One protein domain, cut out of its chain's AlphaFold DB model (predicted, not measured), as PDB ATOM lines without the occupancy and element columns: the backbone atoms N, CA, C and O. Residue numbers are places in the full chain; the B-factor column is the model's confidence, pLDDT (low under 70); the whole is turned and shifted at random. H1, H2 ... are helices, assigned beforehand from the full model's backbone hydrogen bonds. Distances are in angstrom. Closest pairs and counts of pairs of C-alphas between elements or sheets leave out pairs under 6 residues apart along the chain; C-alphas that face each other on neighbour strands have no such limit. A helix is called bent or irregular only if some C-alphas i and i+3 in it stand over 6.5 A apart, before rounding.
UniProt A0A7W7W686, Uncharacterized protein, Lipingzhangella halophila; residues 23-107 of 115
ATOM      1  N   ARG A  23     117.695 159.827  92.113       88.19
ATOM      2  CA  ARG A  23     117.752 160.291  90.717       88.19
ATOM      3  C   ARG A  23     116.950 161.567  90.471       88.19
ATOM      4  O   ARG A  23     117.431 162.417  89.730       88.19
ATOM      5  N   VAL A  24     115.784 161.734  91.102       88.38
ATOM      6  CA  VAL A  24     115.025 162.999  91.019       88.38
ATOM      7  C   VAL A  24     115.840 164.145  91.610       88.38
ATOM      8  O   VAL A  24     115.967 165.185  90.974       88.38
ATOM      9  N   VAL A  25     116.421 163.956  92.797       91.06
ATOM     10  CA  VAL A  25     117.215 164.997  93.467       91.06
ATOM     11  C   VAL A  25     118.468 165.327  92.660       91.06
ATOM     12  O   VAL A  25     118.716 166.497  92.390       91.06
ATOM     13  N   ALA A  26     119.218 164.320  92.207       91.88
ATOM     14  CA  ALA A  26     120.399 164.530  91.371       91.88
ATOM     15  C   ALA A  26     120.048 165.253  90.062       91.88
ATOM     16  O   ALA A  26     120.734 166.196  89.671       91.88
ATOM     17  N   GLY A  27     118.943 164.859  89.421       92.19
ATOM     18  CA  GLY A  27     118.413 165.538  88.244       92.19
ATOM     19  C   GLY A  27     118.037 166.988  88.537       92.19
ATOM     20  O   GLY A  27     118.403 167.868  87.768       92.19
ATOM     21  N   ALA A  28     117.366 167.259  89.657       94.00
ATOM     22  CA  ALA A  28     116.960 168.608  90.048       94.00
ATOM     23  C   ALA A  28     118.161 169.509  90.329       94.00
ATOM     24  O   ALA A  28     118.235 170.609  89.789       94.00
ATOM     25  N   VAL A  29     119.136 169.022  91.096       95.12
ATOM     26  CA  VAL A  29     120.394 169.738  91.339       95.12
ATOM     27  C   VAL A  29     121.099 170.019  90.011       95.12
ATOM     28  O   VAL A  29     121.432 171.168  89.728       95.12
ATOM     29  N   GLY A  30     121.245 169.007  89.152       94.88
ATOM     30  CA  GLY A  30     121.832 169.172  87.821       94.88
ATOM     31  C   GLY A  30     121.081 170.187  86.953       94.88
ATOM     32  O   GLY A  30     121.708 171.022  86.308       94.88
ATOM     33  N   GLY A  31     119.746 170.170  86.977       93.19
ATOM     34  CA  GLY A  31     118.898 171.114  86.251       93.19
ATOM     35  C   GLY A  31     119.037 172.555  86.748       93.19
ATOM     36  O   GLY A  31     119.073 173.469  85.928       93.19
ATOM     37  N   VAL A  32     119.190 172.765  88.061       95.94
ATOM     38  CA  VAL A  32     119.463 174.092  88.641       95.94
ATOM     39  C   VAL A  32     120.809 174.620  88.150       95.94
ATOM     40  O   VAL A  32     120.872 175.733  87.631       95.94
ATOM     41  N   PHE A  33     121.876 173.824  88.255       95.56
ATOM     42  CA  PHE A  33     123.204 174.225  87.776       95.56
ATOM     43  C   PHE A  33     123.218 174.496  86.269       95.56
ATOM     44  O   PHE A  33     123.797 175.488  85.826       95.56
ATOM     45  N   LEU A  34     122.541 173.652  85.488       94.12
ATOM     46  CA  LEU A  34     122.386 173.843  84.051       94.12
ATOM     47  C   LEU A  34     121.682 175.168  83.741       94.12
ATOM     48  O   LEU A  34     122.156 175.923  82.894       94.12
ATOM     49  N   PHE A  35     120.586 175.474  84.440       93.50
ATOM     50  CA  PHE A  35     119.878 176.737  84.258       93.50
ATOM     51  C   PHE A  35     120.774 177.936  84.583       93.50
ATOM     52  O   PHE A  35     120.844 178.872  83.791       93.50
ATOM     53  N   VAL A  36     121.486 177.901  85.714       92.38
ATOM     54  CA  VAL A  36     122.398 178.980  86.129       92.38
ATOM     55  C   VAL A  36     123.483 179.214  85.081       92.38
ATOM     56  O   VAL A  36     123.753 180.360  84.728       92.38
ATOM     57  N   LEU A  37     124.073 178.147  84.535       92.25
ATOM     58  CA  LEU A  37     125.085 178.253  83.487       92.25
ATOM     59  C   LEU A  37     124.515 178.890  82.212       92.25
ATOM     60  O   LEU A  37     125.123 179.802  81.653       92.25
ATOM     61  N   ILE A  38     123.334 178.443  81.772       91.75
ATOM     62  CA  ILE A  38     122.646 179.011  80.605       91.75
ATOM     63  C   ILE A  38     122.337 180.491  80.841       91.75
ATOM     64  O   ILE A  38     122.638 181.318  79.983       91.75
ATOM     65  N   ASN A  39     121.780 180.843  82.001       90.56
ATOM     66  CA  ASN A  39     121.469 182.227  82.342       90.56
ATOM     67  C   ASN A  39     122.736 183.101  82.359       90.56
ATOM     68  O   ASN A  39     122.740 184.166  81.746       90.56
ATOM     69  N   ALA A  40     123.841 182.628  82.941       86.88
ATOM     70  CA  ALA A  40     125.108 183.357  82.940       86.88
ATOM     71  C   ALA A  40     125.623 183.634  81.515       86.88
ATOM     72  O   ALA A  40     126.053 184.747  81.207       86.88
ATOM     73  N   VAL A  41     125.534 182.655  80.611       86.25
ATOM     74  CA  VAL A  41     125.936 182.831  79.205       86.25
ATOM     75  C   VAL A  41     125.002 183.797  78.470       86.25
ATOM     76  O   VAL A  41     125.467 184.654  77.718       86.25
ATOM     77  N   VAL A  42     123.691 183.679  78.683       85.50
ATOM     78  CA  VAL A  42     122.669 184.456  77.963       85.50
ATOM     79  C   VAL A  42     122.578 185.900  78.456       85.50
ATOM     80  O   VAL A  42     122.329 186.799  77.649       85.50
ATOM     81  N   GLU A  43     122.776 186.141  79.750       77.50
ATOM     82  CA  GLU A  43     122.531 187.443  80.379       77.50
ATOM     83  C   GLU A  43     123.822 188.140  80.816       77.50
ATOM     84  O   GLU A  43     124.033 189.296  80.446       77.50
ATOM     85  N   VAL A  44     124.735 187.462  81.516       69.62
ATOM     86  CA  VAL A  44     125.929 188.115  82.092       69.62
ATOM     87  C   VAL A  44     126.948 188.507  81.022       69.62
ATOM     88  O   VAL A  44     127.491 189.612  81.075       69.62
ATOM     89  N   GLY A  45     127.201 187.648  80.031       63.81
ATOM     90  CA  GLY A  45     128.133 187.963  78.939       63.81
ATOM     91  C   GLY A  45     127.693 189.194  78.129       63.81
ATOM     92  O   GLY A  45     128.448 190.160  78.013       63.81
ATOM     93  N   PRO A  46     126.452 189.218  77.621       59.44
ATOM     94  CA  PRO A  46     125.963 190.324  76.802       59.44
ATOM     95  C   PRO A  46     125.734 191.649  77.547       59.44
ATOM     96  O   PRO A  46     125.849 192.706  76.927       59.44
ATOM     97  N   LEU A  47     125.453 191.640  78.858       57.72
ATOM     98  CA  LEU A  47     125.368 192.876  79.655       57.72
ATOM     99  C   LEU A  47     126.681 193.679  79.633       57.72
ATOM    100  O   LEU A  47     126.643 194.901  79.748       57.72
ATOM    101  N   ARG A  48     127.830 193.024  79.421       57.66
ATOM    102  CA  ARG A  48     129.144 193.688  79.354       57.66
ATOM    103  C   ARG A  48     129.473 194.324  78.003       57.66
ATOM    104  O   ARG A  48     130.440 195.072  77.923       57.66
ATOM    105  N   VAL A  49     128.680 194.054  76.964       62.59
ATOM    106  CA  VAL A  49     128.932 194.528  75.588       62.59
ATOM    107  C   VAL A  49     127.954 195.640  75.174       62.59
ATOM    108  O   VAL A  49     128.107 196.241  74.118       62.59
ATOM    109  N   GLY A  50     126.979 195.970  76.030       62.72
ATOM    110  CA  GLY A  50     125.910 196.915  75.712       62.72
ATOM    111  C   GLY A  50     124.876 196.271  74.788       62.72
ATOM    112  O   GLY A  50     125.142 195.977  73.625       62.72
ATOM    113  N   ARG A  51     123.670 196.028  75.306       74.00
ATOM    114  CA  ARG A  51     122.556 195.467  74.528       74.00
ATOM    115  C   ARG A  51     121.441 196.486  74.352       74.00
ATOM    116  O   ARG A  51     121.186 197.252  75.281       74.00
ATOM    117  N   PRO A  52     120.702 196.431  73.230       81.19
ATOM    118  CA  PRO A  52     119.460 197.175  73.101       81.19
ATOM    119  C   PRO A  52     118.465 196.739  74.187       81.19
ATOM    120  O   PRO A  52     118.362 195.549  74.499       81.19
ATOM    121  N   ALA A  53     117.705 197.700  74.724       80.38
ATOM    122  CA  ALA A  53     116.762 197.493  75.830       80.38
ATOM    123  C   ALA A  53     115.763 196.350  75.569       80.38
ATOM    124  O   ALA A  53     115.432 195.583  76.469       80.38
ATOM    125  N   VAL A  54     115.352 196.158  74.310       83.00
ATOM    126  CA  VAL A  54     114.465 195.052  73.920       83.00
ATOM    127  C   VAL A  54     115.052 193.676  74.254       83.00
ATOM    128  O   VAL A  54     114.331 192.797  74.717       83.00
ATOM    129  N   LEU A  55     116.366 193.481  74.094       84.19
ATOM    130  CA  LEU A  55     117.022 192.208  74.399       84.19
ATOM    131  C   LEU A  55     117.231 192.002  75.901       84.19
ATOM    132  O   LEU A  55     117.339 190.856  76.329       84.19
ATOM    133  N   GLN A  56     117.265 193.079  76.691       80.31
ATOM    134  CA  GLN A  56     117.321 192.987  78.153       80.31
ATOM    135  C   GLN A  56     116.016 192.429  78.731       80.31
ATOM    136  O   GLN A  56     116.054 191.739  79.740       80.31
ATOM    137  N   VAL A  57     114.879 192.675  78.071       84.00
ATOM    138  CA  VAL A  57     113.566 192.151  78.490       84.00
ATOM    139  C   VAL A  57     113.248 190.813  77.817       84.00
ATOM    140  O   VAL A  57     112.741 189.896  78.459       84.00
ATOM    141  N   ALA A  58     113.564 190.664  76.529       88.62
ATOM    142  CA  ALA A  58     113.203 189.468  75.770       88.62
ATOM    143  C   ALA A  58     113.934 188.201  76.244       88.62
ATOM    144  O   ALA A  58     113.347 187.122  76.240       88.62
ATOM    145  N   MET A  59     115.201 188.309  76.658       88.31
ATOM    146  CA  MET A  59     116.011 187.146  77.051       88.31
ATOM    147  C   MET A  59     115.542 186.489  78.362       88.31
ATOM    148  O   MET A  59     115.327 185.275  78.342       88.31
ATOM    149  N   PRO A  60     115.270 187.235  79.453       88.38
ATOM    150  CA  PRO A  60     114.676 186.656  80.659       88.38
ATOM    151  C   PRO A  60     113.327 185.977  80.401       88.38
ATOM    152  O   PRO A  60     113.048 184.909  80.951       88.38
ATOM    153  N   LEU A  61     112.491 186.564  79.533       91.38
ATOM    154  CA  LEU A  61     111.197 185.989  79.148       91.38
ATOM    155  C   LEU A  61     111.356 184.700  78.336       91.38
ATOM    156  O   LEU A  61     110.611 183.742  78.542       91.38
ATOM    157  N   LEU A  62     112.347 184.642  77.445       92.19
ATOM    158  CA  LEU A  62     112.691 183.420  76.723       92.19
ATOM    159  C   LEU A  62     113.155 182.324  77.691       92.19
ATOM    160  O   LEU A  62     112.729 181.177  77.568       92.19
ATOM    161  N   LEU A  63     113.988 182.667  78.677       91.38
ATOM    162  CA  LEU A  63     114.447 181.726  79.701       91.38
ATOM    163  C   LEU A  63     113.305 181.249  80.603       91.38
ATOM    164  O   LEU A  63     113.271 180.071  80.952       91.38
ATOM    165  N   LEU A  64     112.344 182.120  80.927       92.81
ATOM    166  CA  LEU A  64     111.108 181.743  81.618       92.81
ATOM    167  C   LEU A  64     110.322 180.714  80.797       92.81
ATOM    168  O   LEU A  64     109.951 179.656  81.309       92.81
ATOM    169  N   ALA A  65     110.106 180.993  79.510       93.56
ATOM    170  CA  ALA A  65     109.408 180.083  78.609       93.56
ATOM    171  C   ALA A  65     110.155 178.748  78.450       93.56
ATOM    172  O   ALA A  65     109.526 177.694  78.431       93.56
ATOM    173  N   ALA A  66     111.488 178.761  78.398       91.00
ATOM    174  CA  ALA A  66     112.300 177.549  78.336       91.00
ATOM    175  C   ALA A  66     112.243 176.742  79.644       91.00
ATOM    176  O   ALA A  66     112.101 175.519  79.605       91.00
ATOM    177  N   ALA A  67     112.298 177.403  80.802       91.75
ATOM    178  CA  ALA A  67     112.233 176.746  82.104       91.75
ATOM    179  C   ALA A  67     110.867 176.092  82.344       91.75
ATOM    180  O   ALA A  67     110.800 174.916  82.697       91.75
ATOM    181  N   PHE A  68     109.771 176.813  82.096       90.56
ATOM    182  CA  PHE A  68     108.424 176.283  82.322       90.56
ATOM    183  C   PHE A  68     107.914 175.423  81.166       90.56
ATOM    184  O   PHE A  68     107.338 174.364  81.404       90.56
ATOM    185  N   GLY A  69     108.154 175.827  79.921       90.25
ATOM    186  CA  GLY A  69     107.776 175.061  78.734       90.25
ATOM    187  C   GLY A  69     108.637 173.811  78.568       90.25
ATOM    188  O   GLY A  69     108.114 172.699  78.536       90.25
ATOM    189  N   GLY A  70     109.960 173.975  78.531       86.88
ATOM    190  CA  GLY A  70     110.910 172.866  78.411       86.88
ATOM    191  C   GLY A  70     110.936 171.979  79.655       86.88
ATOM    192  O   GLY A  70     110.792 170.762  79.540       86.88
ATOM    193  N   GLY A  71     111.035 172.569  80.851       85.50
ATOM    194  CA  GLY A  71     111.000 171.819  82.111       85.50
ATOM    195  C   GLY A  71     109.663 171.114  82.345       85.50
ATOM    196  O   GLY A  71     109.644 169.947  82.734       85.50
ATOM    197  N   GLY A  72     108.539 171.760  82.019       86.38
ATOM    198  CA  GLY A  72     107.205 171.169  82.142       86.38
ATOM    199  C   GLY A  72     106.980 170.023  81.159       86.38
ATOM    200  O   GLY A  72     106.443 168.979  81.535       86.38
ATOM    201  N   TYR A  73     107.460 170.169  79.921       90.19
ATOM    202  CA  TYR A  73     107.455 169.093  78.930       90.19
ATOM    203  C   TYR A  73     108.308 167.900  79.380       90.19
ATOM    204  O   TYR A  73     107.852 166.757  79.310       90.19
ATOM    205  N   LEU A  74     109.509 168.153  79.910       85.31
ATOM    206  CA  LEU A  74     110.380 167.126  80.487       85.31
ATOM    207  C   LEU A  74     109.689 166.387  81.631       85.31
ATOM    208  O   LEU A  74     109.647 165.160  81.625       85.31
ATOM    209  N   VAL A  75     109.076 167.101  82.573       86.94
ATOM    210  CA  VAL A  75     108.336 166.483  83.685       86.94
ATOM    211  C   VAL A  75     107.168 165.633  83.178       86.94
ATOM    212  O   VAL A  75     106.963 164.526  83.674       86.94
ATOM    213  N   LYS A  76     106.424 166.120  82.177       87.31
ATOM    214  CA  LYS A  76     105.252 165.428  81.621       87.31
ATOM    215  C   LYS A  76     105.615 164.166  80.838       87.31
ATOM    216  O   LYS A  76     104.876 163.189  80.892       87.31
ATOM    217  N   THR A  77     106.729 164.180  80.114       86.81
ATOM    218  CA  THR A  77     107.162 163.054  79.267       86.81
ATOM    219  C   THR A  77     108.027 162.033  80.004       86.81
ATOM    220  O   THR A  77     108.154 160.898  79.553       86.81
ATOM    221  N   SER A  78     108.575 162.381  81.169       81.56
ATOM    222  CA  SER A  78     109.520 161.536  81.913       81.56
ATOM    223  C   SER A  78     108.853 160.633  82.953       81.56
ATOM    224  O   SER A  78     109.364 160.467  84.060       81.56
ATOM    225  N   ALA A  79     107.709 160.033  82.612       69.25
ATOM    226  CA  ALA A  79     106.942 159.186  83.532       69.25
ATOM    227  C   ALA A  79     107.749 157.990  84.084       69.25
ATOM    228  O   ALA A  79     107.540 157.592  85.227       69.25
ATOM    229  N   SER A  80     108.693 157.456  83.303       69.25
ATOM    230  CA  SER A  80     109.556 156.324  83.670       69.25
ATOM    231  C   SER A  80     110.998 156.712  84.026       69.25
ATOM    232  O   SER A  80     111.736 155.884  84.557       69.25
ATOM    233  N   ASP A  81     111.408 157.960  83.768       81.62
ATOM    234  CA  ASP A  81     112.777 158.434  83.994       81.62
ATOM    235  C   ASP A  81     112.804 159.515  85.082       81.62
ATOM    236  O   ASP A  81     112.705 160.721  84.835       81.62
ATOM    237  N   SER A  82     112.965 159.054  86.323       82.25
ATOM    238  CA  SER A  82     113.064 159.898  87.515       82.25
ATOM    239  C   SER A  82     114.161 160.965  87.409       82.25
ATOM    240  O   SER A  82     114.004 162.049  87.967       82.25
ATOM    241  N   GLY A  83     115.245 160.704  86.667       83.50
ATOM    242  CA  GLY A  83     116.333 161.664  86.467       83.50
ATOM    243  C   GLY A  83     115.912 162.835  85.585       83.50
ATOM    244  O   GLY A  83     116.102 163.993  85.954       83.50
ATOM    245  N   ARG A  84     115.259 162.551  84.453       83.81
ATOM    246  CA  ARG A  84     114.734 163.589  83.547       83.81
ATOM    247  C   ARG A  84     113.606 164.398  84.178       83.81
ATOM    248  O   ARG A  84     113.536 165.611  83.984       83.81
ATOM    249  N   LYS A  85     112.762 163.751  84.990       86.44
ATOM    250  CA  LYS A  85     111.742 164.439  85.793       86.44
ATOM    251  C   LYS A  85     112.381 165.401  86.798       86.44
ATOM    252  O   LYS A  85     111.942 166.541  86.915       86.44
ATOM    253  N   GLY A  86     113.448 164.955  87.467       86.88
ATOM    254  CA  GLY A  86     114.290 165.800  88.308       86.88
ATOM    255  C   GLY A  86     114.856 166.990  87.543       86.88
ATOM    256  O   GLY A  86     114.701 168.120  87.980       86.88
ATOM    257  N   LEU A  87     115.434 166.763  86.364       91.31
ATOM    258  CA  LEU A  87     116.027 167.818  85.538       91.31
ATOM    259  C   LEU A  87     115.017 168.891  85.114       91.31
ATOM    260  O   LEU A  87     115.323 170.078  85.198       91.31
ATOM    261  N   GLY A  88     113.797 168.498  84.734       89.25
ATOM    262  CA  GLY A  88     112.725 169.448  84.428       89.25
ATOM    263  C   GLY A  88     112.312 170.302  85.634       89.25
ATOM    264  O   GLY A  88     112.174 171.516  85.503       89.25
ATOM    265  N   LEU A  89     112.201 169.696  86.823       91.88
ATOM    266  CA  LEU A  89     111.991 170.431  88.079       91.88
ATOM    267  C   LEU A  89     113.170 171.363  88.389       91.88
ATOM    268  O   LEU A  89     112.966 172.506  88.787       91.88
ATOM    269  N   GLY A  90     114.397 170.897  88.163       91.31
ATOM    270  CA  GLY A  90     115.617 171.671  88.359       91.31
ATOM    271  C   GLY A  90     115.680 172.925  87.492       91.31
ATOM    272  O   GLY A  90     116.065 173.977  87.986       91.31
ATOM    273  N   LEU A  91     115.238 172.853  86.232       93.00
ATOM    274  CA  LEU A  91     115.145 174.019  85.344       93.00
ATOM    275  C   LEU A  91     114.163 175.073  85.879       93.00
ATOM    276  O   LEU A  91     114.473 176.263  85.878       93.00
ATOM    277  N   MET A  92     112.998 174.640  86.373       94.94
ATOM    278  CA  MET A  92     111.997 175.534  86.968       94.94
ATOM    279  C   MET A  92     112.512 176.189  88.256       94.94
ATOM    280  O   MET A  92     112.393 177.401  88.432       94.94
ATOM    281  N   ILE A  93     113.126 175.393  89.139       94.00
ATOM    282  CA  ILE A  93     113.725 175.875  90.391       94.00
ATOM    283  C   ILE A  93     114.879 176.835  90.090       94.00
ATOM    284  O   ILE A  93     114.974 177.890  90.710       94.00
ATOM    285  N   GLY A  94     115.731 176.504  89.118       92.31
ATOM    286  CA  GLY A  94     116.853 177.338  88.699       92.31
ATOM    287  C   GLY A  94     116.402 178.722  88.241       92.31
ATOM    288  O   GLY A  94     116.965 179.720  88.689       92.31
ATOM    289  N   TRP A  95     115.342 178.798  87.430       94.00
ATOM    290  CA  TRP A  95     114.760 180.075  87.007       94.00
ATOM    291  C   TRP A  95     114.255 180.912  88.184       94.00
ATOM    292  O   TRP A  95     114.530 182.112  88.254       94.00
ATOM    293  N   ALA A  96     113.561 180.282  89.134       93.06
ATOM    294  CA  ALA A  96     113.055 180.964  90.320       93.06
ATOM    295  C   ALA A  96     114.193 181.486  91.209       93.06
ATOM    296  O   ALA A  96     114.164 182.644  91.619       93.06
ATOM    297  N   LEU A  97     115.218 180.667  91.464       92.44
ATOM    298  CA  LEU A  97     116.376 181.055  92.272       92.44
ATOM    299  C   LEU A  97     117.130 182.228  91.652       92.44
ATOM    300  O   LEU A  97     117.399 183.205  92.344       92.44
ATOM    301  N   VAL A  98     117.429 182.166  90.354       90.19
ATOM    302  CA  VAL A  98     118.103 183.270  89.658       90.19
ATOM    303  C   VAL A  98     117.248 184.534  89.688       90.19
ATOM    304  O   VAL A  98     117.770 185.606  89.959       90.19
ATOM    305  N   SER A  99     115.933 184.420  89.499       87.62
ATOM    306  CA  SER A  99     115.022 185.569  89.563       87.62
ATOM    307  C   SER A  99     114.987 186.206  90.955       87.62
ATOM    308  O   SER A  99     115.027 187.429  91.065       87.62
ATOM    309  N   ILE A 100     114.972 185.395  92.019       87.69
ATOM    310  CA  ILE A 100     115.054 185.871  93.409       87.69
ATOM    311  C   ILE A 100     116.403 186.541  93.675       87.69
ATOM    312  O   ILE A 100     116.430 187.608  94.277       87.69
ATOM    313  N   LEU A 101     117.514 185.955  93.221       86.94
ATOM    314  CA  LEU A 101     118.851 186.532  93.393       86.94
ATOM    315  C   LEU A 101     119.000 187.857  92.635       86.94
ATOM    316  O   LEU A 101     119.520 188.820  93.192       86.94
ATOM    317  N   SER A 102     118.492 187.935  91.404       81.19
ATOM    318  CA  SER A 102     118.480 189.163  90.605       81.19
ATOM    319  C   SER A 102     117.598 190.235  91.238       81.19
ATOM    320  O   SER A 102     118.025 191.377  91.381       81.19
ATOM    321  N   ALA A 103     116.390 189.877  91.685       78.75
ATOM    322  CA  ALA A 103     115.518 190.797  92.408       78.75
ATOM    323  C   ALA A 103     116.142 191.246  93.738       78.75
ATOM    324  O   ALA A 103     116.049 192.420  94.069       78.75
ATOM    325  N   GLY A 104     116.817 190.345  94.456       75.12
ATOM    326  CA  GLY A 104     117.551 190.617  95.695       75.12
ATOM    327  C   GLY A 104     118.728 191.572  95.501       75.12
ATOM    328  O   GLY A 104     118.963 192.459  96.321       75.12
ATOM    329  N   TRP A 105     119.441 191.442  94.380       70.19
ATOM    330  CA  TRP A 105     120.453 192.414  93.970       70.19
ATOM    331  C   TRP A 105     119.817 193.778  93.669       70.19
ATOM    332  O   TRP A 105     120.347 194.811  94.071       70.19
ATOM    333  N   CYS A 106     118.650 193.790  93.019       66.44
ATOM    334  CA  CYS A 106     117.900 195.012  92.723       66.44
ATOM    335  C   CYS A 106     117.258 195.670  93.961       66.44
ATOM    336  O   CYS A 106     117.097 196.888  93.965       66.44
ATOM    337  N   THR A 107     116.900 194.915  95.006       60.91
ATOM    338  CA  THR A 107     116.336 195.452  96.263       60.91
ATOM    339  C   THR A 107     117.393 195.915  97.259       60.91
ATOM    340  O   THR A 107     117.046 196.533  98.262       60.91
TER     341      THR A 107
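AT A GLANCE: This is residues 23 to 107 of the 115 residues of an uncharacterized protein of Lipingzhangella halophila (UniProt A0A7W7W686). Three long helices make a rod-shaped up-and-down bundle, each running against the one before it: H1 and H3 cross at a slant and spread toward their last residues, and H2 runs back along the pair. The last part of H3, residues 100 to 107, sticks out free of the body. The printed part has 85 residues, with three named helices in the order H1, H2, H3 and no named strand; its class is all helix. The whole is compact, with a radius of gyration of the C-alphas of 13.8 A, and spans 44 by 21 by 20 A.

HOW THE PARTS SIT: Start at H1, residues 23 to 47, and go on through a tight link to H2, residues 53 to 77. These two form a helical hairpin: they run opposite ways at a shallow tilt of 15 degrees. They touch with residues 35 to 43 of H1 and 56 to 67 of H2 alone; look at Val 42 and Met 59, whose C-alphas are the closest at 7.2 A. A second tight link leads to H3, residues 82 to 107. H2 and H3 also form a helical hairpin, opposite ways at a shallow tilt of 27 degrees. H3 touches H2 with residues 84 to 95 alone, and the closest C-alphas are those of Gly 71 and Gly 88, 3.7 A apart. H1 and H3 touch with 59 pairs of C-alphas within 8 A; they run the same way at a steep tilt of 42 degrees. Their closest C-alphas are those of Ala 28 and Gly 90, 3.7 A apart. In H3 every O i to N i+4 pair is within hydrogen-bond range; in H1 and in H2 it is 19 of 21.

IN THESE COORDINATES: Find C-alpha 23 at (117.752, 160.291, 90.717); from there H1 runs 35.2 A to C-alpha 47. It is irregular, but only just: C-alphas 42 and 45 are 6.6 A apart. Find C-alpha 53 at (116.762, 197.493, 75.830), where H2 begins its 35.9 A to C-alpha 77. H2 is neither bent nor irregular, but only just: C-alphas 56 and 59 are 6.1 A apart. H3, the longest helix with 26 residues, runs 36.8 A from C-alpha 82 to C-alpha 107 at (116.336, 195.452, 96.263).

THE WHOLE: The two C-alphas farthest apart are those of Gly 50 and Ser 80, 44.5 A. Without residues 100 to 107 the body has 77 residues and spans 44 by 18 by 14 A. The printed part has no cut. In the B-factor column you will find a mean pLDDT of 85.0 for the printed part, with residues 44 to 50, 79 to 80 and 106 to 107 under 70.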